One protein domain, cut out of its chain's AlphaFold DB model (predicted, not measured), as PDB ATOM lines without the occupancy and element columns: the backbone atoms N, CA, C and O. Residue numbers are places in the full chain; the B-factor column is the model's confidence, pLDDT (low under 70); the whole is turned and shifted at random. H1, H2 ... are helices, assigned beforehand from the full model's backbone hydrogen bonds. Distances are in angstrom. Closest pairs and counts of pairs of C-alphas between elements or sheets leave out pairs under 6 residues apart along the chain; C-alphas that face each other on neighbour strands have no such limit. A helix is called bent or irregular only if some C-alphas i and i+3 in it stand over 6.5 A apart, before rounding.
ATOM      1  N   GLN A   8     170.420 161.825 232.701       36.25
ATOM      2  CA  GLN A   8     170.981 162.083 231.378       36.25
ATOM      3  C   GLN A   8     172.516 162.039 231.400       36.25
ATOM      4  O   GLN A   8     173.120 161.384 230.547       36.25
ATOM      5  N   ILE A   9     173.140 162.605 232.439       29.77
ATOM      6  CA  ILE A   9     174.585 162.497 232.682       29.77
ATOM      7  C   ILE A   9     174.985 161.031 232.913       29.77
ATOM      8  O   ILE A   9     175.984 160.571 232.353       29.77
ATOM      9  N   GLY A  10     174.190 160.259 233.661       29.12
ATOM     10  CA  GLY A  10     174.433 158.828 233.879       29.12
ATOM     11  C   GLY A  10     174.387 157.996 232.590       29.12
ATOM     12  O   GLY A  10     175.252 157.145 232.357       29.12
ATOM     13  N   ARG A  11     173.420 158.265 231.702       50.19
ATOM     14  CA  ARG A  11     173.257 157.540 230.427       50.19
ATOM     15  C   ARG A  11     174.322 157.902 229.391       50.19
ATOM     16  O   ARG A  11     174.840 156.995 228.733       50.19
ATOM     17  N   ASP A  12     174.686 159.180 229.284       44.09
ATOM     18  CA  ASP A  12     175.748 159.639 228.381       44.09
ATOM     19  C   ASP A  12     177.117 159.109 228.826       44.09
ATOM     20  O   ASP A  12     177.885 158.590 228.008       44.09
ATOM     21  N   THR A  13     177.371 159.086 230.138       41.03
ATOM     22  CA  THR A  13     178.574 158.467 230.715       41.03
ATOM     23  C   THR A  13     178.624 156.965 230.415       41.03
ATOM     24  O   THR A  13     179.661 156.450 229.996       41.03
ATOM     25  N   GLY A  14     177.498 156.251 230.526       44.91
ATOM     26  CA  GLY A  14     177.416 154.818 230.223       44.91
ATOM     27  C   GLY A  14     177.575 154.456 228.737       44.91
ATOM     28  O   GLY A  14     177.959 153.329 228.411       44.91
ATOM     29  N   ARG A  15     177.287 155.379 227.811       56.41
ATOM     30  CA  ARG A  15     177.510 155.190 226.366       56.41
ATOM     31  C   ARG A  15     178.972 155.402 225.998       56.41
ATOM     32  O   ARG A  15     179.562 154.531 225.361       56.41
ATOM     33  N   VAL A  16     179.550 156.513 226.448       51.25
ATOM     34  CA  VAL A  16     180.972 156.813 226.244       51.25
ATOM     35  C   VAL A  16     181.829 155.710 226.866       51.25
ATOM     36  O   VAL A  16     182.771 155.230 226.245       51.25
ATOM     37  N   PHE A  17     181.445 155.209 228.042       46.38
ATOM     38  CA  PHE A  17     182.125 154.094 228.695       46.38
ATOM     39  C   PHE A  17     182.092 152.794 227.873       46.38
ATOM     40  O   PHE A  17     183.112 152.116 227.760       46.38
ATOM     41  N   ARG A  18     180.960 152.456 227.239       59.72
ATOM     42  CA  ARG A  18     180.865 151.282 226.351       59.72
ATOM     43  C   ARG A  18     181.731 151.425 225.099       59.72
ATOM     44  O   ARG A  18     182.441 150.487 224.758       59.72
ATOM     45  N   GLN A  19     181.751 152.604 224.481       60.66
ATOM     46  CA  GLN A  19     182.620 152.895 223.333       60.66
ATOM     47  C   GLN A  19     184.103 152.783 223.702       60.66
ATOM     48  O   GLN A  19     184.884 152.167 222.981       60.66
ATOM     49  N   VAL A  20     184.484 153.327 224.861       52.38
ATOM     50  CA  VAL A  20     185.834 153.192 225.422       52.38
ATOM     51  C   VAL A  20     186.192 151.717 225.633       52.38
ATOM     52  O   VAL A  20     187.288 151.298 225.259       52.38
ATOM     53  N   ILE A  21     185.269 150.915 226.178       63.81
ATOM     54  CA  ILE A  21     185.458 149.472 226.375       63.81
ATOM     55  C   ILE A  21     185.621 148.734 225.046       63.81
ATOM     56  O   ILE A  21     186.487 147.867 224.955       63.81
ATOM     57  N   ASP A  22     184.834 149.053 224.022       66.44
ATOM     58  CA  ASP A  22     184.910 148.358 222.736       66.44
ATOM     59  C   ASP A  22     186.217 148.668 221.999       66.44
ATOM     60  O   ASP A  22     186.873 147.744 221.519       66.44
ATOM     61  N   VAL A  23     186.676 149.928 222.001       65.56
ATOM     62  CA  VAL A  23     188.010 150.278 221.473       65.56
ATOM     63  C   VAL A  23     189.111 149.561 222.253       65.56
ATOM     64  O   VAL A  23     190.017 148.984 221.650       65.56
ATOM     65  N   ALA A  24     189.008 149.525 223.585       60.62
ATOM     66  CA  ALA A  24     189.959 148.807 224.426       60.62
ATOM     67  C   ALA A  24     189.963 147.296 224.138       60.62
ATOM     68  O   ALA A  24     191.032 146.694 224.054       60.62
ATOM     69  N   ARG A  25     188.796 146.677 223.922       68.81
ATOM     70  CA  ARG A  25     188.678 145.260 223.548       68.81
ATOM     71  C   ARG A  25     189.320 144.984 222.197       68.81
ATOM     72  O   ARG A  25     190.124 144.060 222.113       68.81
ATOM     73  N   THR A  26     189.029 145.777 221.164       70.38
ATOM     74  CA  THR A  26     189.641 145.597 219.836       70.38
ATOM     75  C   THR A  26     191.163 145.741 219.898       70.38
ATOM     76  O   THR A  26     191.880 144.930 219.315       70.38
ATOM     77  N   TYR A  27     191.666 146.716 220.662       68.50
ATOM     78  CA  TYR A  27     193.102 146.901 220.883       68.50
ATOM     79  C   TYR A  27     193.738 145.689 221.588       68.50
ATOM     80  O   TYR A  27     194.784 145.196 221.166       68.50
ATOM     81  N   ILE A  28     193.080 145.149 222.622       67.69
ATOM     82  CA  ILE A  28     193.529 143.948 223.345       67.69
ATOM     83  C   ILE A  28     193.498 142.701 222.446       67.69
ATOM     84  O   ILE A  28     194.425 141.892 222.506       67.69
ATOM     85  N   HIS A  29     192.473 142.537 221.607       68.94
ATOM     86  CA  HIS A  29     192.368 141.418 220.666       68.94
ATOM     87  C   HIS A  29     193.467 141.459 219.600       68.94
ATOM     88  O   HIS A  29     194.208 140.488 219.468       68.94
ATOM     89  N   ARG A  30     193.673 142.613 218.951       70.12
ATOM     90  CA  ARG A  30     194.768 142.822 217.987       70.12
ATOM     91  C   ARG A  30     196.137 142.531 218.611       70.12
ATOM     92  O   ARG A  30     197.016 141.957 217.977       70.12
ATOM     93  N   ARG A  31     196.319 142.882 219.886       66.75
ATOM     94  CA  ARG A  31     197.555 142.602 220.630       66.75
ATOM     95  C   ARG A  31     197.765 141.108 220.904       66.75
ATOM     96  O   ARG A  31     198.903 140.645 220.862       66.75
ATOM     97  N   ARG A  32     196.693 140.362 221.192       66.81
ATOM     98  CA  ARG A  32     196.752 138.900 221.372       66.81
ATOM     99  C   ARG A  32     197.118 138.191 220.069       66.81
ATOM    100  O   ARG A  32     197.914 137.261 220.103       66.81
ATOM    101  N   GLU A  33     196.603 138.669 218.940       66.69
ATOM    102  CA  GLU A  33     196.931 138.152 217.602       66.69
ATOM    103  C   GLU A  33     198.391 138.419 217.207       66.69
ATOM    104  O   GLU A  33     199.015 137.597 216.546       66.69
ATOM    105  N   GLN A  34     198.987 139.515 217.687       68.06
ATOM    106  CA  GLN A  34     200.403 139.851 217.468       68.06
ATOM    107  C   GLN A  34     201.393 139.047 218.341       68.06
ATOM    108  O   GLN A  34     202.570 139.400 218.430       68.06
ATOM    109  N   GLY A  35     200.946 137.980 219.015       56.06
ATOM    110  CA  GLY A  35     201.823 137.012 219.689       56.06
ATOM    111  C   GLY A  35     202.536 137.516 220.951       56.06
ATOM    112  O   GLY A  35     203.407 136.830 221.482       56.06
ATOM    113  N   SER A  44     201.885 149.608 228.670       71.06
ATOM    114  CA  SER A  44     202.993 150.559 228.750       71.06
ATOM    115  C   SER A  44     202.468 152.001 228.671       71.06
ATOM    116  O   SER A  44     201.323 152.264 228.296       71.06
ATOM    117  N   ARG A  45     203.284 152.983 229.068       57.59
ATOM    118  CA  ARG A  45     202.880 154.399 229.018       57.59
ATOM    119  C   ARG A  45     202.650 154.886 227.580       57.59
ATOM    120  O   ARG A  45     201.780 155.726 227.372       57.59
ATOM    121  N   ALA A  46     203.399 154.355 226.613       60.00
ATOM    122  CA  ALA A  46     203.219 154.651 225.193       60.00
ATOM    123  C   ALA A  46     201.927 154.016 224.649       60.00
ATOM    124  O   ALA A  46     201.132 154.702 224.020       60.00
ATOM    125  N   GLU A  47     201.655 152.759 225.011       64.06
ATOM    126  CA  GLU A  47     200.437 152.033 224.612       64.06
ATOM    127  C   GLU A  47     199.165 152.667 225.201       64.06
ATOM    128  O   GLU A  47     198.136 152.751 224.541       64.06
ATOM    129  N   ARG A  48     199.230 153.187 226.436       63.03
ATOM    130  CA  ARG A  48     198.119 153.953 227.030       63.03
ATOM    131  C   ARG A  48     197.832 155.254 226.284       63.03
ATOM    132  O   ARG A  48     196.670 155.635 226.186       63.03
ATOM    133  N   ARG A  49     198.867 155.934 225.779       63.47
ATOM    134  CA  ARG A  49     198.700 157.146 224.961       63.47
ATOM    135  C   ARG A  49     198.087 156.809 223.609       63.47
ATOM    136  O   ARG A  49     197.131 157.462 223.225       63.47
ATOM    137  N   GLU A  50     198.577 155.764 222.950       69.69
ATOM    138  CA  GLU A  50     198.047 155.292 221.668       69.69
ATOM    139  C   GLU A  50     196.572 154.873 221.779       69.69
ATOM    140  O   GLU A  50     195.737 155.311 220.990       69.69
ATOM    141  N   LEU A  51     196.217 154.103 222.812       66.44
ATOM    142  CA  LEU A  51     194.830 153.729 223.082       66.44
ATOM    143  C   LEU A  51     193.950 154.962 223.353       66.44
ATOM    144  O   LEU A  51     192.832 155.042 222.850       66.44
ATOM    145  N   ALA A  52     194.448 155.945 224.109       53.22
ATOM    146  CA  ALA A  52     193.730 157.196 224.357       53.22
ATOM    147  C   ALA A  52     193.577 158.062 223.090       53.22
ATOM    148  O   ALA A  52     192.571 158.756 222.945       53.22
ATOM    149  N   GLU A  53     194.543 158.031 222.171       63.34
ATOM    150  CA  GLU A  53     194.457 158.650 220.841       63.34
ATOM    151  C   GLU A  53     193.346 157.994 220.010       63.34
ATOM    152  O   GLU A  53     192.458 158.677 219.508       63.34
ATOM    153  N   GLN A  54     193.336 156.657 219.948       66.00
ATOM    154  CA  GLN A  54     192.350 155.876 219.193       66.00
ATOM    155  C   GLN A  54     190.930 156.054 219.742       66.00
ATOM    156  O   GLN A  54     189.981 156.205 218.972       66.00
ATOM    157  N   ILE A  55     190.776 156.090 221.071       60.22
ATOM    158  CA  ILE A  55     189.498 156.396 221.725       60.22
ATOM    159  C   ILE A  55     189.033 157.806 221.344       60.22
ATOM    160  O   ILE A  55     187.875 157.981 220.970       60.22
ATOM    161  N   ARG A  56     189.919 158.810 221.411       58.47
ATOM    162  CA  ARG A  56     189.575 160.200 221.071       58.47
ATOM    163  C   ARG A  56     189.192 160.356 219.600       58.47
ATOM    164  O   ARG A  56     188.180 160.996 219.335       58.47
ATOM    165  N   SER A  57     189.936 159.738 218.681       66.25
ATOM    166  CA  SER A  57     189.626 159.765 217.243       66.25
ATOM    167  C   SER A  57     188.259 159.150 216.970       66.25
ATOM    168  O   SER A  57     187.386 159.804 216.413       66.25
ATOM    169  N   ARG A  58     188.016 157.932 217.469       67.62
ATOM    170  CA  ARG A  58     186.790 157.183 217.163       67.62
ATOM    171  C   ARG A  58     185.538 157.799 217.788       67.62
ATOM    172  O   ARG A  58     184.495 157.861 217.145       67.62
ATOM    173  N   VAL A  59     185.632 158.281 219.031       65.19
ATOM    174  CA  VAL A  59     184.523 159.001 219.681       65.19
ATOM    175  C   VAL A  59     184.290 160.353 218.995       65.19
ATOM    176  O   VAL A  59     183.141 160.761 218.832       65.19
ATOM    177  N   GLY A  60     185.349 161.032 218.542       66.31
ATOM    178  CA  GLY A  60     185.252 162.255 217.742       66.31
ATOM    179  C   GLY A  60     184.541 162.031 216.405       66.31
ATOM    180  O   GLY A  60     183.557 162.709 216.119       66.31
ATOM    181  N   GLU A  61     184.976 161.040 215.629       68.31
ATOM    182  CA  GLU A  61     184.381 160.640 214.345       68.31
ATOM    183  C   GLU A  61     182.903 160.264 214.489       68.31
ATOM    184  O   GLU A  61     182.065 160.698 213.693       68.31
ATOM    185  N   GLN A  62     182.552 159.515 215.539       72.31
ATOM    186  CA  GLN A  62     181.162 159.162 215.801       72.31
ATOM    187  C   GLN A  62     180.313 160.400 216.123       72.31
ATOM    188  O   GLN A  62     179.223 160.539 215.575       72.31
ATOM    189  N   ARG A  63     180.803 161.334 216.950       71.00
ATOM    190  CA  ARG A  63     180.066 162.574 217.262       71.00
ATOM    191  C   ARG A  63     179.891 163.470 216.039       71.00
ATOM    192  O   ARG A  63     178.837 164.080 215.887       71.00
ATOM    193  N   VAL A  64     180.895 163.534 215.164       67.12
ATOM    194  CA  VAL A  64     180.802 164.253 213.883       67.12
ATOM    195  C   VAL A  64     179.749 163.605 212.984       67.12
ATOM    196  O   VAL A  64     178.907 164.309 212.433       67.12
ATOM    197  N   THR A  65     179.744 162.274 212.900       74.06
ATOM    198  CA  THR A  65     178.750 161.509 212.134       74.06
ATOM    199  C   THR A  65     177.335 161.746 212.671       74.06
ATOM    200  O   THR A  65     176.431 162.085 211.911       74.06
ATOM    201  N   GLU A  66     177.138 161.647 213.989       80.12
ATOM    202  CA  GLU A  66     175.849 161.901 214.645       80.12
ATOM    203  C   GLU A  66     175.367 163.343 214.407       80.12
ATOM    204  O   GLU A  66     174.213 163.558 214.034       80.12
ATOM    205  N   ALA A  67     176.246 164.342 214.543       72.44
ATOM    206  CA  ALA A  67     175.907 165.741 214.278       72.44
ATOM    207  C   ALA A  67     175.537 165.990 212.806       72.44
ATOM    208  O   ALA A  67     174.601 166.741 212.518       72.44
ATOM    209  N   TRP A  68     176.244 165.345 211.874       76.31
ATOM    210  CA  TRP A  68     175.961 165.438 210.445       76.31
ATOM    211  C   TRP A  68     174.571 164.891 210.107       76.31
ATOM    212  O   TRP A  68     173.772 165.590 209.481       76.31
ATOM    213  N   PHE A  69     174.236 163.688 210.585       82.81
ATOM    214  CA  PHE A  69     172.914 163.100 210.359       82.81
ATOM    215  C   PHE A  69     171.799 163.870 211.059       82.81
ATOM    216  O   PHE A  69     170.748 164.074 210.458       82.81
ATOM    217  N   ALA A  70     172.026 164.365 212.278       81.31
ATOM    218  CA  ALA A  70     171.051 165.213 212.959       81.31
ATOM    219  C   ALA A  70     170.700 166.453 212.120       81.31
ATOM    220  O   ALA A  70     169.525 166.780 211.962       81.31
ATOM    221  N   LYS A  71     171.705 167.101 211.516       80.44
ATOM    222  CA  LYS A  71     171.483 168.232 210.608       80.44
ATOM    223  C   LYS A  71     170.714 167.817 209.350       80.44
ATOM    224  O   LYS A  71     169.769 168.494 208.972       80.44
ATOM    225  N   ARG A  72     171.090 166.708 208.710       83.44
ATOM    226  CA  ARG A  72     170.463 166.256 207.454       83.44
ATOM    227  C   ARG A  72     169.005 165.845 207.640       83.44
ATOM    228  O   ARG A  72     168.169 166.176 206.807       83.44
ATOM    229  N   VAL A  73     168.696 165.191 208.755       87.50
ATOM    230  CA  VAL A  73     167.323 164.853 209.157       87.50
ATOM    231  C   VAL A  73     166.506 166.119 209.435       87.50
ATOM    232  O   VAL A  73     165.339 166.193 209.061       87.50
ATOM    233  N   GLU A  74     167.112 167.145 210.034       83.38
ATOM    234  CA  GLU A  74     166.470 168.446 210.249       83.38
ATOM    235  C   GLU A  74     166.235 169.215 208.935       83.38
ATOM    236  O   GLU A  74     165.168 169.801 208.754       83.38
ATOM    237  N   ASP A  75     167.183 169.181 207.996       80.62
ATOM    238  CA  ASP A  75     167.013 169.764 206.659       80.62
ATOM    239  C   ASP A  75     165.862 169.066 205.908       80.62
ATOM    240  O   ASP A  75     164.981 169.735 205.363       80.62
ATOM    241  N   TYR A  76     165.802 167.729 205.972       87.19
ATOM    242  CA  TYR A  76     164.698 166.937 205.420       87.19
ATOM    243  C   TYR A  76     163.350 167.301 206.061       87.19
ATOM    244  O   TYR A  76     162.359 167.512 205.362       87.19
ATOM    245  N   ARG A  77     163.306 167.461 207.391       88.56
ATOM    246  CA  ARG A  77     162.109 167.907 208.122       88.56
ATOM    247  C   ARG A  77     161.621 169.279 207.654       88.56
ATOM    248  O   ARG A  77     160.421 169.490 207.488       88.56
ATOM    249  N   ARG A  78     162.532 170.239 207.478       85.19
ATOM    250  CA  ARG A  78     162.180 171.593 207.023       85.19
ATOM    251  C   ARG A  78     161.568 171.556 205.633       85.19
ATOM    252  O   ARG A  78     160.540 172.196 205.417       85.19
ATOM    253  N   GLU A  79     162.165 170.791 204.724       87.62
ATOM    254  CA  GLU A  79     161.647 170.653 203.364       87.62
ATOM    255  C   GLU A  79     160.297 169.918 203.352       87.62
ATOM    256  O   GLU A  79     159.375 170.370 202.676       87.62
ATOM    257  N   SER A  80     160.116 168.864 204.158       88.31
ATOM    258  CA  SER A  80     158.843 168.128 204.221       88.31
ATOM    259  C   SER A  80     157.704 168.972 204.799       88.31
ATOM    260  O   SER A  80     156.572 168.919 204.311       88.31
ATOM    261  N   ILE A  81     157.984 169.826 205.789       86.25
ATOM    262  CA  ILE A  81     157.019 170.814 206.296       86.25
ATOM    263  C   ILE A  81     156.715 171.868 205.232       86.25
ATOM    264  O   ILE A  81     155.544 172.188 205.013       86.25
ATOM    265  N   ALA A  82     157.737 172.403 204.562       86.31
ATOM    266  CA  ALA A  82     157.558 173.401 203.512       86.31
ATOM    267  C   ALA A  82     156.732 172.846 202.344       86.31
ATOM    268  O   ALA A  82     155.874 173.550 201.806       86.31
ATOM    269  N   LEU A  83     156.941 171.581 201.971       85.50
ATOM    270  CA  LEU A  83     156.136 170.910 200.960       85.50
ATOM    271  C   LEU A  83     154.685 170.748 201.418       85.50
ATOM    272  O   LEU A  83     153.784 171.178 200.707       85.50
ATOM    273  N   ARG A  84     154.438 170.244 202.635       84.56
ATOM    274  CA  ARG A  84     153.072 170.131 203.184       84.56
ATOM    275  C   ARG A  84     152.353 171.481 203.243       84.56
ATOM    276  O   ARG A  84     151.166 171.567 202.926       84.56
ATOM    277  N   GLN A  85     153.048 172.552 203.627       84.88
ATOM    278  CA  GLN A  85     152.486 173.906 203.631       84.88
ATOM    279  C   GLN A  85     152.141 174.395 202.221       84.88
ATOM    280  O   GLN A  85     151.096 175.018 202.041       84.88
ATOM    281  N   ARG A  86     152.984 174.096 201.225       83.31
ATOM    282  CA  ARG A  86     152.716 174.406 199.814       83.31
ATOM    283  C   ARG A  86     151.545 173.590 199.271       83.31
ATOM    284  O   ARG A  86     150.617 174.184 198.743       83.31
ATOM    285  N   MET A  87     151.496 172.283 199.521       81.19
ATOM    286  CA  MET A  87     150.371 171.420 199.130       81.19
ATOM    287  C   MET A  87     149.026 171.923 199.669       81.19
ATOM    288  O   MET A  87     148.028 171.902 198.957       81.19
ATOM    289  N   ARG A  88     148.995 172.445 200.903       82.31
ATOM    290  CA  ARG A  88     147.786 173.062 201.478       82.31
ATOM    291  C   ARG A  88     147.372 174.364 200.786       82.31
ATOM    292  O   ARG A  88     146.194 174.701 200.819       82.31
ATOM    293  N   ARG A  89     148.317 175.114 200.213       81.75
ATOM    294  CA  ARG A  89     148.057 176.391 199.523       81.75
ATOM    295  C   ARG A  89     147.688 176.199 198.057       81.75
ATOM    296  O   ARG A  89     146.890 176.969 197.538       81.75
ATOM    297  N   THR A  90     148.259 175.192 197.407       73.31
ATOM    298  CA  THR A  90     148.224 175.029 195.948       73.31
ATOM    299  C   THR A  90     147.417 173.799 195.529       73.31
ATOM    300  O   THR A  90     147.855 173.017 194.684       73.31
ATOM    301  N   ALA A  91     146.247 173.592 196.142       59.53
ATOM    302  CA  ALA A  91     145.381 172.453 195.841       59.53
ATOM    303  C   ALA A  91     145.076 172.384 194.327       59.53
ATOM    304  O   ALA A  91     144.339 173.220 193.810       59.53
ATOM    305  N   GLY A  92     145.663 171.404 193.627       60.94
ATOM    306  CA  GLY A  92     145.417 171.131 192.203       60.94
ATOM    307  C   GLY A  92     146.601 171.300 191.238       60.94
ATOM    308  O   GLY A  92     146.432 170.996 190.062       60.94
ATOM    309  N   VAL A  93     147.783 171.747 191.682       63.38
ATOM    310  CA  VAL A  93     148.994 171.788 190.828       63.38
ATOM    311  C   VAL A  93     149.785 170.485 190.971       63.38
ATOM    312  O   VAL A  93     149.905 169.966 192.080       63.38
ATOM    313  N   ALA A  94     150.302 169.951 189.859       60.75
ATOM    314  CA  ALA A  94     151.184 168.784 189.858       60.75
ATOM    315  C   ALA A  94     152.453 169.095 190.671       60.75
ATOM    316  O   ALA A  94     153.177 170.031 190.348       60.75
ATOM    317  N   MET A  95     152.676 168.333 191.745       69.69
ATOM    318  CA  MET A  95     153.774 168.504 192.717       69.69
ATOM    319  C   MET A  95     154.873 167.453 192.510       69.69
ATOM    320  O   MET A  95     155.562 167.052 193.451       69.69
ATOM    321  N   ASP A  96     154.968 166.914 191.296       75.75
ATOM    322  CA  ASP A  96     155.828 165.771 190.995       75.75
ATOM    323  C   ASP A  96     157.308 166.142 191.159       75.75
ATOM    324  O   ASP A  96     158.071 165.365 191.736       75.75
ATOM    325  N   ASP A  97     157.685 167.369 190.785       73.19
ATOM    326  CA  ASP A  97     159.047 167.890 190.934       73.19
ATOM    327  C   ASP A  97     159.435 168.084 192.407       73.19
ATOM    328  O   ASP A  97     160.543 167.731 192.827       73.19
ATOM    329  N   GLU A  98     158.535 168.614 193.241       76.44
ATOM    330  CA  GLU A  98     158.826 168.794 194.662       76.44
ATOM    331  C   GLU A  98     158.823 167.477 195.448       76.44
ATOM    332  O   GLU A  98     159.638 167.304 196.360       76.44
ATOM    333  N   ASN A  99     157.957 166.528 195.083       82.44
ATOM    334  CA  ASN A  99     158.002 165.171 195.628       82.44
ATOM    335  C   ASN A  99     159.302 164.462 195.221       82.44
ATOM    336  O   ASN A  99     159.952 163.849 196.070       82.44
ATOM    337  N   ALA A 100     159.735 164.609 193.964       81.94
ATOM    338  CA  ALA A 100     161.011 164.078 193.489       81.94
ATOM    339  C   ALA A 100     162.202 164.670 194.257       81.94
ATOM    340  O   ALA A 100     163.157 163.958 194.571       81.94
ATOM    341  N   ARG A 101     162.138 165.955 194.630       82.81
ATOM    342  CA  ARG A 101     163.158 166.603 195.468       82.81
ATOM    343  C   ARG A 101     163.242 165.991 196.868       82.81
ATOM    344  O   ARG A 101     164.354 165.742 197.334       82.81
ATOM    345  N   LEU A 102     162.115 165.761 197.546       88.00
ATOM    346  CA  LEU A 102     162.130 165.094 198.856       88.00
ATOM    347  C   LEU A 102     162.651 163.664 198.750       88.00
ATOM    348  O   LEU A 102     163.517 163.276 199.532       88.00
ATOM    349  N   ASP A 103     162.191 162.917 197.752       86.94
ATOM    350  CA  ASP A 103     162.652 161.553 197.511       86.94
ATOM    351  C   ASP A 103     164.171 161.503 197.255       86.94
ATOM    352  O   ASP A 103     164.887 160.693 197.848       86.94
ATOM    353  N   ALA A 104     164.708 162.452 196.479       81.44
ATOM    354  CA  ALA A 104     166.147 162.594 196.259       81.44
ATOM    355  C   ALA A 104     166.917 162.938 197.548       81.44
ATOM    356  O   ALA A 104     168.009 162.408 197.782       81.44
ATOM    357  N   MET A 105     166.366 163.799 198.413       85.44
ATOM    358  CA  MET A 105     166.967 164.092 199.719       85.44
ATOM    359  C   MET A 105     166.991 162.852 200.614       85.44
ATOM    360  O   MET A 105     168.037 162.556 201.199       85.44
ATOM    361  N   ARG A 106     165.881 162.109 200.686       92.25
ATOM    362  CA  ARG A 106     165.779 160.856 201.443       92.25
ATOM    363  C   ARG A 106     166.791 159.833 200.934       92.25
ATOM    364  O   ARG A 106     167.569 159.303 201.724       92.25
ATOM    365  N   TYR A 107     166.878 159.655 199.615       88.75
ATOM    366  CA  TYR A 107     167.854 158.771 198.976       88.75
ATOM    367  C   TYR A 107     169.290 159.153 199.329       88.75
ATOM    368  O   TYR A 107     170.096 158.304 199.710       88.75
ATOM    369  N   SER A 108     169.612 160.444 199.266       84.19
ATOM    370  CA  SER A 108     170.937 160.962 199.611       84.19
ATOM    371  C   SER A 108     171.314 160.724 201.080       84.19
ATOM    372  O   SER A 108     172.490 160.545 201.386       84.19
ATOM    373  N   ILE A 109     170.345 160.710 201.998       86.44
ATOM    374  CA  ILE A 109     170.589 160.408 203.414       86.44
ATOM    375  C   ILE A 109     170.735 158.896 203.606       86.44
ATOM    376  O   ILE A 109     171.766 158.440 204.103       86.44
ATOM    377  N   GLU A 110     169.745 158.114 203.178       91.12
ATOM    378  CA  GLU A 110     169.698 156.670 203.417       91.12
ATOM    379  C   GLU A 110     170.838 155.914 202.726       91.12
ATOM    380  O   GLU A 110     171.425 155.014 203.321       91.12
ATOM    381  N   SER A 111     171.250 156.334 201.524       85.75
ATOM    382  CA  SER A 111     172.371 155.710 200.800       85.75
ATOM    383  C   SER A 111     173.727 155.860 201.493       85.75
ATOM    384  O   SER A 111     174.641 155.080 201.226       85.75
ATOM    385  N   THR A 112     173.856 156.826 202.408       83.94
ATOM    386  CA  THR A 112     175.076 157.048 203.199       83.94
ATOM    387  C   THR A 112     175.052 156.348 204.554       83.94
ATOM    388  O   THR A 112     176.094 156.221 205.190       83.94
ATOM    389  N   LEU A 113     173.899 155.840 205.009       86.56
ATOM    390  CA  LEU A 113     173.805 155.124 206.286       86.56
ATOM    391  C   LEU A 113     174.728 153.893 206.341       86.56
ATOM    392  O   LEU A 113     175.425 153.745 207.353       86.56
ATOM    393  N   PRO A 114     174.811 153.042 205.292       83.69
ATOM    394  CA  PRO A 114     175.590 151.812 205.354       83.69
ATOM    395  C   PRO A 114     177.095 152.019 205.524       83.69
ATOM    396  O   PRO A 114     177.750 151.209 206.182       83.69
ATOM    397  N   SER A 115     177.631 153.112 204.973       75.31
ATOM    398  CA  SER A 115     179.064 153.431 204.971       75.31
ATOM    399  C   SER A 115     179.555 154.097 206.260       75.31
ATOM    400  O   SER A 115     180.742 154.388 206.392       75.31
ATOM    401  N   THR A 116     178.669 154.328 207.230       79.88
ATOM    402  CA  THR A 116     179.007 155.027 208.477       79.88
ATOM    403  C   THR A 116     179.299 154.071 209.627       79.88
ATOM    404  O   THR A 116     178.813 152.939 209.668       79.88
ATOM    405  N   GLY A 117     180.033 154.558 210.634       76.75
ATOM    406  CA  GLY A 117     180.291 153.829 211.882       76.75
ATOM    407  C   GLY A 117     179.082 153.688 212.820       76.75
ATOM    408  O   GLY A 117     179.260 153.282 213.967       76.75
ATOM    409  N   LEU A 118     177.871 154.049 212.379       83.88
ATOM    410  CA  LEU A 118     176.646 153.938 213.172       83.88
ATOM    411  C   LEU A 118     176.195 152.479 213.297       83.88
ATOM    412  O   LEU A 118     176.238 151.719 212.329       83.88
ATOM    413  N   SER A 119     175.695 152.117 214.480       87.44
ATOM    414  CA  SER A 119     175.035 150.823 214.705       87.44
ATOM    415  C   SER A 119     173.749 150.686 213.884       87.44
ATOM    416  O   SER A 119     173.139 151.682 213.486       87.44
ATOM    417  N   LEU A 120     173.305 149.447 213.662       88.25
ATOM    418  CA  LEU A 120     172.092 149.159 212.895       88.25
ATOM    419  C   LEU A 120     170.852 149.809 213.532       88.25
ATOM    420  O   LEU A 120     170.005 150.357 212.834       88.25
ATOM    421  N   GLU A 121     170.785 149.828 214.864       89.81
ATOM    422  CA  GLU A 121     169.750 150.530 215.615       89.81
ATOM    423  C   GLU A 121     169.777 152.043 215.341       89.81
ATOM    424  O   GLU A 121     168.735 152.633 215.074       89.81
ATOM    425  N   GLN A 122     170.953 152.678 215.362       88.50
ATOM    426  CA  GLN A 122     171.078 154.121 215.107       88.50
ATOM    427  C   GLN A 122     170.702 154.492 213.669       88.50
ATOM    428  O   GLN A 122     170.023 155.496 213.454       88.50
ATOM    429  N   ARG A 123     171.094 153.671 212.686       90.69
ATOM    430  CA  ARG A 123     170.667 153.840 211.287       90.69
ATOM    431  C   ARG A 123     169.144 153.771 211.181       90.69
ATOM    432  O   ARG A 123     168.520 154.640 210.585       90.69
ATOM    433  N   GLY A 124     168.546 152.798 211.861       90.81
ATOM    434  CA  GLY A 124     167.101 152.635 211.955       90.81
ATOM    435  C   GLY A 124     166.368 153.832 212.543       90.81
ATOM    436  O   GLY A 124     165.300 154.204 212.070       90.81
ATOM    437  N   GLN A 125     166.945 154.463 213.563       90.50
ATOM    438  CA  GLN A 125     166.361 155.649 214.190       90.50
ATOM    439  C   GLN A 125     166.334 156.863 213.264       90.50
ATOM    440  O   GLN A 125     165.385 157.644 213.330       90.50
ATOM    441  N   ILE A 126     167.335 156.999 212.389       90.88
ATOM    442  CA  ILE A 126     167.362 158.028 211.346       90.88
ATOM    443  C   ILE A 126     166.208 157.812 210.362       90.88
ATOM    444  O   ILE A 126     165.444 158.743 210.109       90.88
ATOM    445  N   VAL A 127     166.033 156.580 209.879       92.94
ATOM    446  CA  VAL A 127     164.949 156.207 208.952       92.94
ATOM    447  C   VAL A 127     163.585 156.461 209.589       92.94
ATOM    448  O   VAL A 127     162.773 157.201 209.045       92.94
ATOM    449  N   GLN A 128     163.375 155.973 210.814       91.56
ATOM    450  CA  GLN A 128     162.131 156.197 211.554       91.56
ATOM    451  C   GLN A 128     161.839 157.679 211.809       91.56
ATOM    452  O   GLN A 128     160.675 158.065 211.913       91.56
ATOM    453  N   ALA A 129     162.864 158.518 211.980       90.06
ATOM    454  CA  ALA A 129     162.662 159.955 212.122       90.06
ATOM    455  C   ALA A 129     162.135 160.568 210.818       90.06
ATOM    456  O   ALA A 129     161.174 161.332 210.874       90.06
ATOM    457  N   MET A 130     162.703 160.188 209.669       90.88
ATOM    458  CA  MET A 130     162.226 160.628 208.354       90.88
ATOM    459  C   MET A 130     160.809 160.121 208.065       90.88
ATOM    460  O   MET A 130     159.950 160.926 207.710       90.88
ATOM    461  N   ASP A 131     160.519 158.849 208.357       90.88
ATOM    462  CA  ASP A 131     159.179 158.271 208.190       90.88
ATOM    463  C   ASP A 131     158.114 159.055 208.966       90.88
ATOM    464  O   ASP A 131     157.038 159.335 208.441       90.88
ATOM    465  N   ARG A 132     158.413 159.473 210.207       88.69
ATOM    466  CA  ARG A 132     157.494 160.296 211.015       88.69
ATOM    467  C   ARG A 132     157.192 161.649 210.376       88.69
ATOM    468  O   ARG A 132     156.110 162.191 210.609       88.69
ATOM    469  N   PHE A 133     158.131 162.218 209.626       88.00
ATOM    470  CA  PHE A 133     157.916 163.483 208.930       88.00
ATOM    471  C   PHE A 133     157.059 163.305 207.683       88.00
ATOM    472  O   PHE A 133     156.197 164.151 207.434       88.00
ATOM    473  N   ASP A 134     157.235 162.193 206.972       85.69
ATOM    474  CA  ASP A 134     156.452 161.860 205.780       85.69
ATOM    475  C   ASP A 134     154.971 161.676 206.125       85.69
ATOM    476  O   ASP A 134     154.098 162.220 205.452       85.69
ATOM    477  N   VAL A 135     154.673 161.014 207.250       84.19
ATOM    478  CA  VAL A 135     153.290 160.860 207.744       84.19
ATOM    479  C   VAL A 135     152.773 162.071 208.536       84.19
ATOM    480  O   VAL A 135     151.651 162.053 209.041       84.19
ATOM    481  N   GLY A 136     153.578 163.129 208.681       78.06
ATOM    482  CA  GLY A 136     153.201 164.361 209.379       78.06
ATOM    483  C   GLY A 136     152.981 164.216 210.891       78.06
ATOM    484  O   GLY A 136     152.265 165.023 211.479       78.06
ATOM    485  N   GLN A 137     153.579 163.206 211.527       72.56
ATOM    486  CA  GLN A 137     153.408 162.927 212.957       72.56
ATOM    487  C   GLN A 137     154.231 163.847 213.872       72.56
ATOM    488  O   GLN A 137     153.871 164.019 215.037       72.56
ATOM    489  N   VAL A 138     155.340 164.425 213.394       69.62
ATOM    490  CA  VAL A 138     156.247 165.234 214.227       69.62
ATOM    491  C   VAL A 138     156.684 166.505 213.500       69.62
ATOM    492  O   VAL A 138     157.469 166.453 212.565       69.62
ATOM    493  N   ASP A 139     156.247 167.667 213.992       65.19
ATOM    494  CA  ASP A 139     156.681 168.977 213.470       65.19
ATOM    495  C   ASP A 139     157.742 169.658 214.358       65.19
ATOM    496  O   ASP A 139     158.199 170.762 214.057       65.19
ATOM    497  N   ARG A 140     158.158 169.020 215.460       68.31
ATOM    498  CA  ARG A 140     159.165 169.571 216.382       68.31
ATOM    499  C   ARG A 140     160.592 169.322 215.867       68.31
ATOM    500  O   ARG A 140     160.830 168.273 215.271       68.31
ATOM    501  N   PRO A 141     161.532 170.262 216.087       61.69
ATOM    502  CA  PRO A 141     162.934 170.066 215.730       61.69
ATOM    503  C   PRO A 141     163.534 168.908 216.528       61.69
ATOM    504  O   PRO A 141     163.272 168.778 217.725       61.69
ATOM    505  N   PHE A 142     164.355 168.088 215.870       66.06
ATOM    506  CA  PHE A 142     165.156 167.080 216.558       66.06
ATOM    507  C   PHE A 142     166.446 167.719 217.063       66.06
ATOM    508  O   PHE A 142     167.251 168.229 216.283       66.06
ATOM    509  N   TYR A 143     166.686 167.638 218.367       59.16
ATOM    510  CA  TYR A 143     168.011 167.910 218.911       59.16
ATOM    511  C   TYR A 143     168.846 166.631 218.796       59.16
ATOM    512  O   TYR A 143     168.374 165.555 219.161       59.16
ATOM    513  N   GLY A 144     170.083 166.728 218.294       56.78
ATOM    514  CA  GLY A 144     170.963 165.579 218.002       56.78
ATOM    515  C   GLY A 144     170.988 164.437 219.042       56.78
ATOM    516  O   GLY A 144     170.952 163.278 218.634       56.78
ATOM    517  N   PRO A 145     170.953 164.697 220.366       59.91
ATOM    518  CA  PRO A 145     170.903 163.637 221.381       59.91
ATOM    519  C   PRO A 145     169.623 162.785 221.367       59.91
ATOM    520  O   PRO A 145     169.628 161.647 221.837       59.91
ATOM    521  N   GLU A 146     168.509 163.314 220.859       65.38
ATOM    522  CA  GLU A 146     167.215 162.621 220.821       65.38
ATOM    523  C   GLU A 146     167.127 161.596 219.693       65.38
ATOM    524  O   GLU A 146     166.488 160.556 219.864       65.38
ATOM    525  N   LEU A 147     167.814 161.858 218.578       74.62
ATOM    526  CA  LEU A 147     167.834 160.984 217.407       74.62
ATOM    527  C   LEU A 147     168.570 159.667 217.686       74.62
ATOM    528  O   LEU A 147     168.185 158.626 217.170       74.62
ATOM    529  N   PHE A 148     169.584 159.702 218.553       78.19
ATOM    530  CA  PHE A 148     170.461 158.561 218.820       78.19
ATOM    531  C   PHE A 148     170.272 157.956 220.207       78.19
ATOM    532  O   PHE A 148     171.220 157.393 220.749       78.19
ATOM    533  N   ARG A 149     169.109 158.080 220.858       77.25
ATOM    534  CA  ARG A 149     168.879 157.441 222.173       77.25
ATOM    535  C   ARG A 149     168.972 155.926 222.040       77.25
ATOM    536  O   ARG A 149     168.362 155.381 221.146       77.25
ATOM    537  N   THR A 150     169.680 155.222 222.921       75.06
ATOM    538  CA  THR A 150     169.832 153.762 222.781       75.06
ATOM    539  C   THR A 150     168.458 153.097 222.923       75.06
ATOM    540  O   THR A 150     167.902 153.142 224.024       75.06
ATOM    541  N   PRO A 151     167.885 152.509 221.859       77.31
ATOM    542  CA  PRO A 151     166.585 151.877 221.972       77.31
ATOM    543  C   PRO A 151     166.738 150.542 222.713       77.31
ATOM    544  O   PRO A 151     167.779 149.887 222.629       77.31
ATOM    545  N   VAL A 152     165.714 150.133 223.461       77.56
ATOM    546  CA  VAL A 152     165.717 148.878 224.233       77.56
ATOM    547  C   VAL A 152     164.470 148.065 223.888       77.56
ATOM    548  O   VAL A 152     163.411 148.623 223.595       77.56
ATOM    549  N   GLY A 153     164.593 146.735 223.895       87.81
ATOM    550  CA  GLY A 153     163.480 145.817 223.648       87.81
ATOM    551  C   GLY A 153     162.884 145.972 222.246       87.81
ATOM    552  O   GLY A 153     163.613 145.990 221.253       87.81
ATOM    553  N   ARG A 154     161.555 146.109 222.161       85.25
ATOM    554  CA  ARG A 154     160.827 146.216 220.880       85.25
ATOM    555  C   ARG A 154     161.268 147.410 220.032       85.25
ATOM    556  O   ARG A 154     161.366 147.274 218.819       85.25
ATOM    557  N   ALA A 155     161.599 148.544 220.651       83.62
ATOM    558  CA  ALA A 155     162.051 149.729 219.921       83.62
ATOM    559  C   ALA A 155     163.380 149.483 219.182       83.62
ATOM    560  O   ALA A 155     163.582 149.990 218.083       83.62
ATOM    561  N   ALA A 156     164.278 148.674 219.759       85.75
ATOM    562  CA  ALA A 156     165.544 148.324 219.115       85.75
ATOM    563  C   ALA A 156     165.327 147.386 217.925       85.75
ATOM    564  O   ALA A 156     165.983 147.515 216.895       85.75
ATOM    565  N   GLN A 157     164.382 146.452 218.050       88.81
ATOM    566  CA  GLN A 157     164.005 145.571 216.952       88.81
ATOM    567  C   GLN A 157     163.390 146.355 215.785       88.81
ATOM    568  O   GLN A 157     163.862 146.216 214.663       88.81
ATOM    569  N   GLN A 158     162.438 147.248 216.063       89.19
ATOM    570  CA  GLN A 158     161.829 148.108 215.043       89.19
ATOM    571  C   GLN A 158     162.857 148.999 214.340       89.19
ATOM    572  O   GLN A 158     162.754 149.233 213.139       89.19
ATOM    573  N   ALA A 159     163.852 149.513 215.073       88.81
ATOM    574  CA  ALA A 159     164.922 150.301 214.471       88.81
ATOM    575  C   ALA A 159     165.757 149.443 213.508       88.81
ATOM    576  O   ALA A 159     165.979 149.830 212.367       88.81
ATOM    577  N   ARG A 160     166.152 148.235 213.919       90.44
ATOM    578  CA  ARG A 160     166.887 147.319 213.035       90.44
ATOM    579  C   ARG A 160     166.095 146.940 211.788       90.44
ATOM    580  O   ARG A 160     166.657 146.938 210.700       90.44
ATOM    581  N   GLU A 161     164.804 146.661 211.937       92.75
ATOM    582  CA  GLU A 161     163.915 146.379 210.808       92.75
ATOM    583  C   GLU A 161     163.848 147.573 209.846       92.75
ATOM    584  O   GLU A 161     164.048 147.388 208.648       92.75
ATOM    585  N   ALA A 162     163.674 148.796 210.358       91.19
ATOM    586  CA  ALA A 162     163.671 150.011 209.540       91.19
ATOM    587  C   ALA A 162     164.997 150.220 208.785       91.19
ATOM    588  O   ALA A 162     164.984 150.583 207.612       91.19
ATOM    589  N   ALA A 163     166.139 149.934 209.419       92.12
ATOM    590  CA  ALA A 163     167.444 150.015 208.762       92.12
ATOM    591  C   ALA A 163     167.571 149.017 207.598       92.12
ATOM    592  O   ALA A 163     168.018 149.384 206.518       92.12
ATOM    593  N   VAL A 164     167.127 147.770 207.792       93.50
ATOM    594  CA  VAL A 164     167.156 146.745 206.736       93.50
ATOM    595  C   VAL A 164     166.223 147.109 205.579       93.50
ATOM    596  O   VAL A 164     166.574 146.897 204.420       93.50
ATOM    597  N   GLN A 165     165.042 147.662 205.868       92.31
ATOM    598  CA  GLN A 165     164.126 148.120 204.819       92.31
ATOM    599  C   GLN A 165     164.709 149.294 204.030       92.31
ATOM    600  O   GLN A 165     164.638 149.293 202.806       92.31
ATOM    601  N   SER A 166     165.354 150.238 204.714       91.50
ATOM    602  CA  SER A 166     166.073 151.345 204.080       91.50
ATOM    603  C   SER A 166     167.179 150.853 203.143       91.50
ATOM    604  O   SER A 166     167.262 151.288 201.998       91.50
ATOM    605  N   GLU A 167     167.982 149.871 203.562       91.44
ATOM    606  CA  GLU A 167     169.031 149.294 202.708       91.44
ATOM    607  C   GLU A 167     168.463 148.626 201.442       91.44
ATOM    608  O   GLU A 167     169.037 148.758 200.353       91.44
ATOM    609  N   ARG A 168     167.312 147.949 201.555       92.38
ATOM    610  CA  ARG A 168     166.598 147.381 200.399       92.38
ATOM    611  C   ARG A 168     166.073 148.473 199.477       92.38
ATOM    612  O   ARG A 168     166.357 148.431 198.284       92.38
ATOM    613  N   TRP A 169     165.400 149.473 200.037       92.44
ATOM    614  CA  TRP A 169     164.868 150.605 199.288       92.44
ATOM    615  C   TRP A 169     165.970 151.362 198.530       92.44
ATOM    616  O   TRP A 169     165.829 151.624 197.338       92.44
ATOM    617  N   VAL A 170     167.118 151.632 199.163       90.50
ATOM    618  CA  VAL A 170     168.282 152.250 198.501       90.50
ATOM    619  C   VAL A 170     168.789 151.389 197.345       90.50
ATOM    620  O   VAL A 170     169.152 151.926 196.295       90.50
ATOM    621  N   SER A 171     168.840 150.068 197.529       88.56
ATOM    622  CA  SER A 171     169.309 149.133 196.501       88.56
ATOM    623  C   SER A 171     168.366 149.109 195.294       88.56
ATOM    624  O   SER A 171     168.821 149.219 194.157       88.56
ATOM    625  N   GLU A 172     167.056 149.046 195.537       90.62
ATOM    626  CA  GLU A 172     166.019 149.123 194.501       90.62
ATOM    627  C   GLU A 172     166.054 150.470 193.772       90.62
ATOM    628  O   GLU A 172     166.042 150.520 192.541       90.62
ATOM    629  N   ARG A 173     166.177 151.575 194.516       88.56
ATOM    630  CA  ARG A 173     166.251 152.923 193.943       88.56
ATOM    631  C   ARG A 173     167.508 153.109 193.098       88.56
ATOM    632  O   ARG A 173     167.429 153.701 192.026       88.56
ATOM    633  N   ARG A 174     168.651 152.566 193.533       88.12
ATOM    634  CA  ARG A 174     169.890 152.561 192.740       88.12
ATOM    635  C   ARG A 174     169.699 151.803 191.426       88.12
ATOM    636  O   ARG A 174     170.055 152.340 190.384       88.12
ATOM    637  N   ALA A 175     169.087 150.620 191.466       86.62
ATOM    638  CA  ALA A 175     168.794 149.849 190.261       86.62
ATOM    639  C   ALA A 175     167.855 150.610 189.305       86.62
ATOM    640  O   ALA A 175     168.095 150.629 188.100       86.62
ATOM    641  N   ALA A 176     166.834 151.294 189.828       84.94
ATOM    642  CA  ALA A 176     165.940 152.127 189.020       84.94
ATOM    643  C   ALA A 176     166.674 153.310 188.359       84.94
ATOM    644  O   ALA A 176     166.456 153.592 187.183       84.94
ATOM    645  N   ILE A 177     167.576 153.980 189.088       80.69
ATOM    646  CA  ILE A 177     168.405 155.069 188.544       80.69
ATOM    647  C   ILE A 177     169.341 154.545 187.447       80.69
ATOM    648  O   ILE A 177     169.467 155.170 186.397       80.69
ATOM    649  N   GLU A 178     169.980 153.393 187.663       80.56
ATOM    650  CA  GLU A 178     170.853 152.760 186.668       80.56
ATOM    651  C   GLU A 178     170.089 152.361 185.399       80.56
ATOM    652  O   GLU A 178     170.604 152.541 184.297       80.56
ATOM    653  N   GLN A 179     168.849 151.883 185.539       82.31
ATOM    654  CA  GLN A 179     167.974 151.563 184.408       82.31
ATOM    655  C   GLN A 179     167.509 152.805 183.637       82.31
ATOM    656  O   GLN A 179     167.376 152.728 182.422       82.31
ATOM    657  N   ALA A 180     167.301 153.942 184.309       76.94
ATOM    658  CA  ALA A 180     166.907 155.205 183.673       76.94
ATOM    659  C   ALA A 180     168.092 155.974 183.046       76.94
ATOM    660  O   ALA A 180     167.906 156.896 182.249       76.94
ATOM    661  N   LEU A 181     169.329 155.618 183.404       76.00
ATOM    662  CA  LEU A 181     170.541 156.314 182.967       76.00
ATOM    663  C   LEU A 181     170.738 156.362 181.434       76.00
ATOM    664  O   LEU A 181     171.179 157.406 180.948       76.00
ATOM    665  N   PRO A 182     170.451 155.296 180.655       75.00
ATOM    666  CA  PRO A 182     170.532 155.327 179.194       75.00
ATOM    667  C   PRO A 182     169.579 156.351 178.568       75.00
ATOM    668  O   PRO A 182     170.014 157.154 177.748       75.00
ATOM    669  N   ASP A 183     168.328 156.411 179.031       72.75
ATOM    670  CA  ASP A 183     167.326 157.350 178.514       72.75
ATOM    671  C   ASP A 183     167.722 158.804 178.802       72.75
ATOM    672  O   ASP A 183     167.614 159.678 177.936       72.75
ATOM    673  N   HIS A 184     168.266 159.068 179.995       66.81
ATOM    674  CA  HIS A 184     168.808 160.381 180.341       66.81
ATOM    675  C   HIS A 184     170.045 160.750 179.515       66.81
ATOM    676  O   HIS A 184     170.207 161.917 179.159       66.81
ATOM    677  N   ARG A 185     170.915 159.784 179.187       68.75
ATOM    678  CA  ARG A 185     172.073 160.015 178.308       68.75
ATOM    679  C   ARG A 185     171.642 160.326 176.883       68.75
ATOM    680  O   ARG A 185     172.214 161.230 176.285       68.75
ATOM    681  N   ASP A 186     170.625 159.646 176.372       71.06
ATOM    682  CA  ASP A 186     170.097 159.887 175.030       71.06
ATOM    683  C   ASP A 186     169.369 161.232 174.936       71.06
ATOM    684  O   ASP A 186     169.541 161.961 173.958       71.06
ATOM    685  N   LEU A 187     168.611 161.616 175.968       67.75
ATOM    686  CA  LEU A 187     168.033 162.959 176.091       67.75
ATOM    687  C   LEU A 187     169.119 164.033 176.169       67.75
ATOM    688  O   LEU A 187     169.085 164.980 175.387       67.75
ATOM    689  N   ALA A 188     170.122 163.860 177.031       64.69
ATOM    690  CA  ALA A 188     171.236 164.797 177.149       64.69
ATOM    691  C   ALA A 188     172.057 164.886 175.853       64.69
ATOM    692  O   ALA A 188     172.484 165.973 175.473       64.69
ATOM    693  N   ALA A 189     172.246 163.776 175.134       67.38
ATOM    694  CA  ALA A 189     172.912 163.754 173.836       67.38
ATOM    695  C   ALA A 189     172.085 164.469 172.758       67.38
ATOM    696  O   ALA A 189     172.646 165.204 171.948       67.38
ATOM    697  N   ARG A 190     170.754 164.318 172.765       66.62
ATOM    698  CA  ARG A 190     169.846 165.059 171.873       66.62
ATOM    699  C   ARG A 190     169.837 166.553 172.192       66.62
ATOM    700  O   ARG A 190     169.932 167.366 171.278       66.62
ATOM    701  N   GLU A 191     169.792 166.925 173.466       61.72
ATOM    702  CA  GLU A 191     169.889 168.321 173.901       61.72
ATOM    703  C   GLU A 191     171.255 168.931 173.571       61.72
ATOM    704  O   GLU A 191     171.323 170.068 173.108       61.72
TER     705      GLU A 191
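AT A GLANCE: This is residues 8 to 35 and 44 to 191 of the 490 residues of an uncharacterized protein of Nocardia nova (UniProt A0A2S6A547). One very long helix, H2, runs nearly the length of the domain; H3 and H4 pack beside its later part as a small three-helix bundle, and H6a crosses H4 and the end of H3 with these between it and H2. H1 crosses the earlier part of H2 away from that bundle, and residues 175 to 191 of H6 stick out. The printed part has 176 residues with six named helices, H1 to H6 in chain order, and no named strand; the class is all helix. The whole is loose, with a radius of gyration of the C-alphas of 20.9 A, and elongated, spanning 69 by 42 by 27 A.

IN THESE COORDINATES: Find C-alpha 8 at (170.981, 162.083, 231.378); from there H1 runs 37.9 A to residue 33. H2, residues 45 to 89, runs 66.0 A from C-alpha 45 at (202.880, 154.399, 229.018). Next come H3, residues 96 to 110, 20.7 A, H4, residues 120 to 134, 21.4 A, and the four-residue H5, residues 144 to 147. H6, residues 154 to 191, was assigned as one helix by its hydrogen bonds but is bent: C-alphas 179 and 182 are 6.9 A apart. Its arms are H6a, residues 154 to 179, 37.5 A, and H6b, residues 182 to 191, ending at C-alpha 191 at (169.889, 168.321, 173.901).

HOW THE PARTS SIT: Begin at H2, the hub, which touches H1, H3, H4 and H5. Residues 16 to 27 of H1 touch residues 51 to 59 of H2 at a steep tilt of 51 degrees, opposite ways; the closest C-alphas, of Val 20 and Ile 55, are 6.1 A apart. H2, H3 and H4 form an up and down bundle, each running against the one before. H2 and H3 are a helical hairpin at a shallow tilt of 13 degrees, with the closest C-alphas, of Tyr 76 and Met 105, 6.8 A apart. H4 touches H2 the same way at 16 degrees, a shallow tilt, closest at the C-alphas of Arg 77 and Phe 133, 6.1 A. H5 touches H2 at the C-alphas of Ala 70 and Gly 144, the closest, 5.1 A. H4 and H6a touch about perpendicular, at 74 degrees, with the closest C-alphas, of Gly 124 and Ala 159, 4.1 A apart. H6b touches no helix. Every O i to N i+4 pair is within hydrogen-bond range in H1, H2, H3, H4, H6a and H6b; H5 is too short for one.

THE WHOLE: The C-alphas of Gly 35 and Gly 92, the two farthest apart, are 71.4 A apart. Residues 36 to 43 are not printed, and C-alphas 35 and 44 are 16.3 A apart across this cut. Of the links printed whole, each is short. The mean pLDDT of the printed part is 75.4; look for values under 70 at residues 8 to 25, 45 to 61 and 138 to 146, among others.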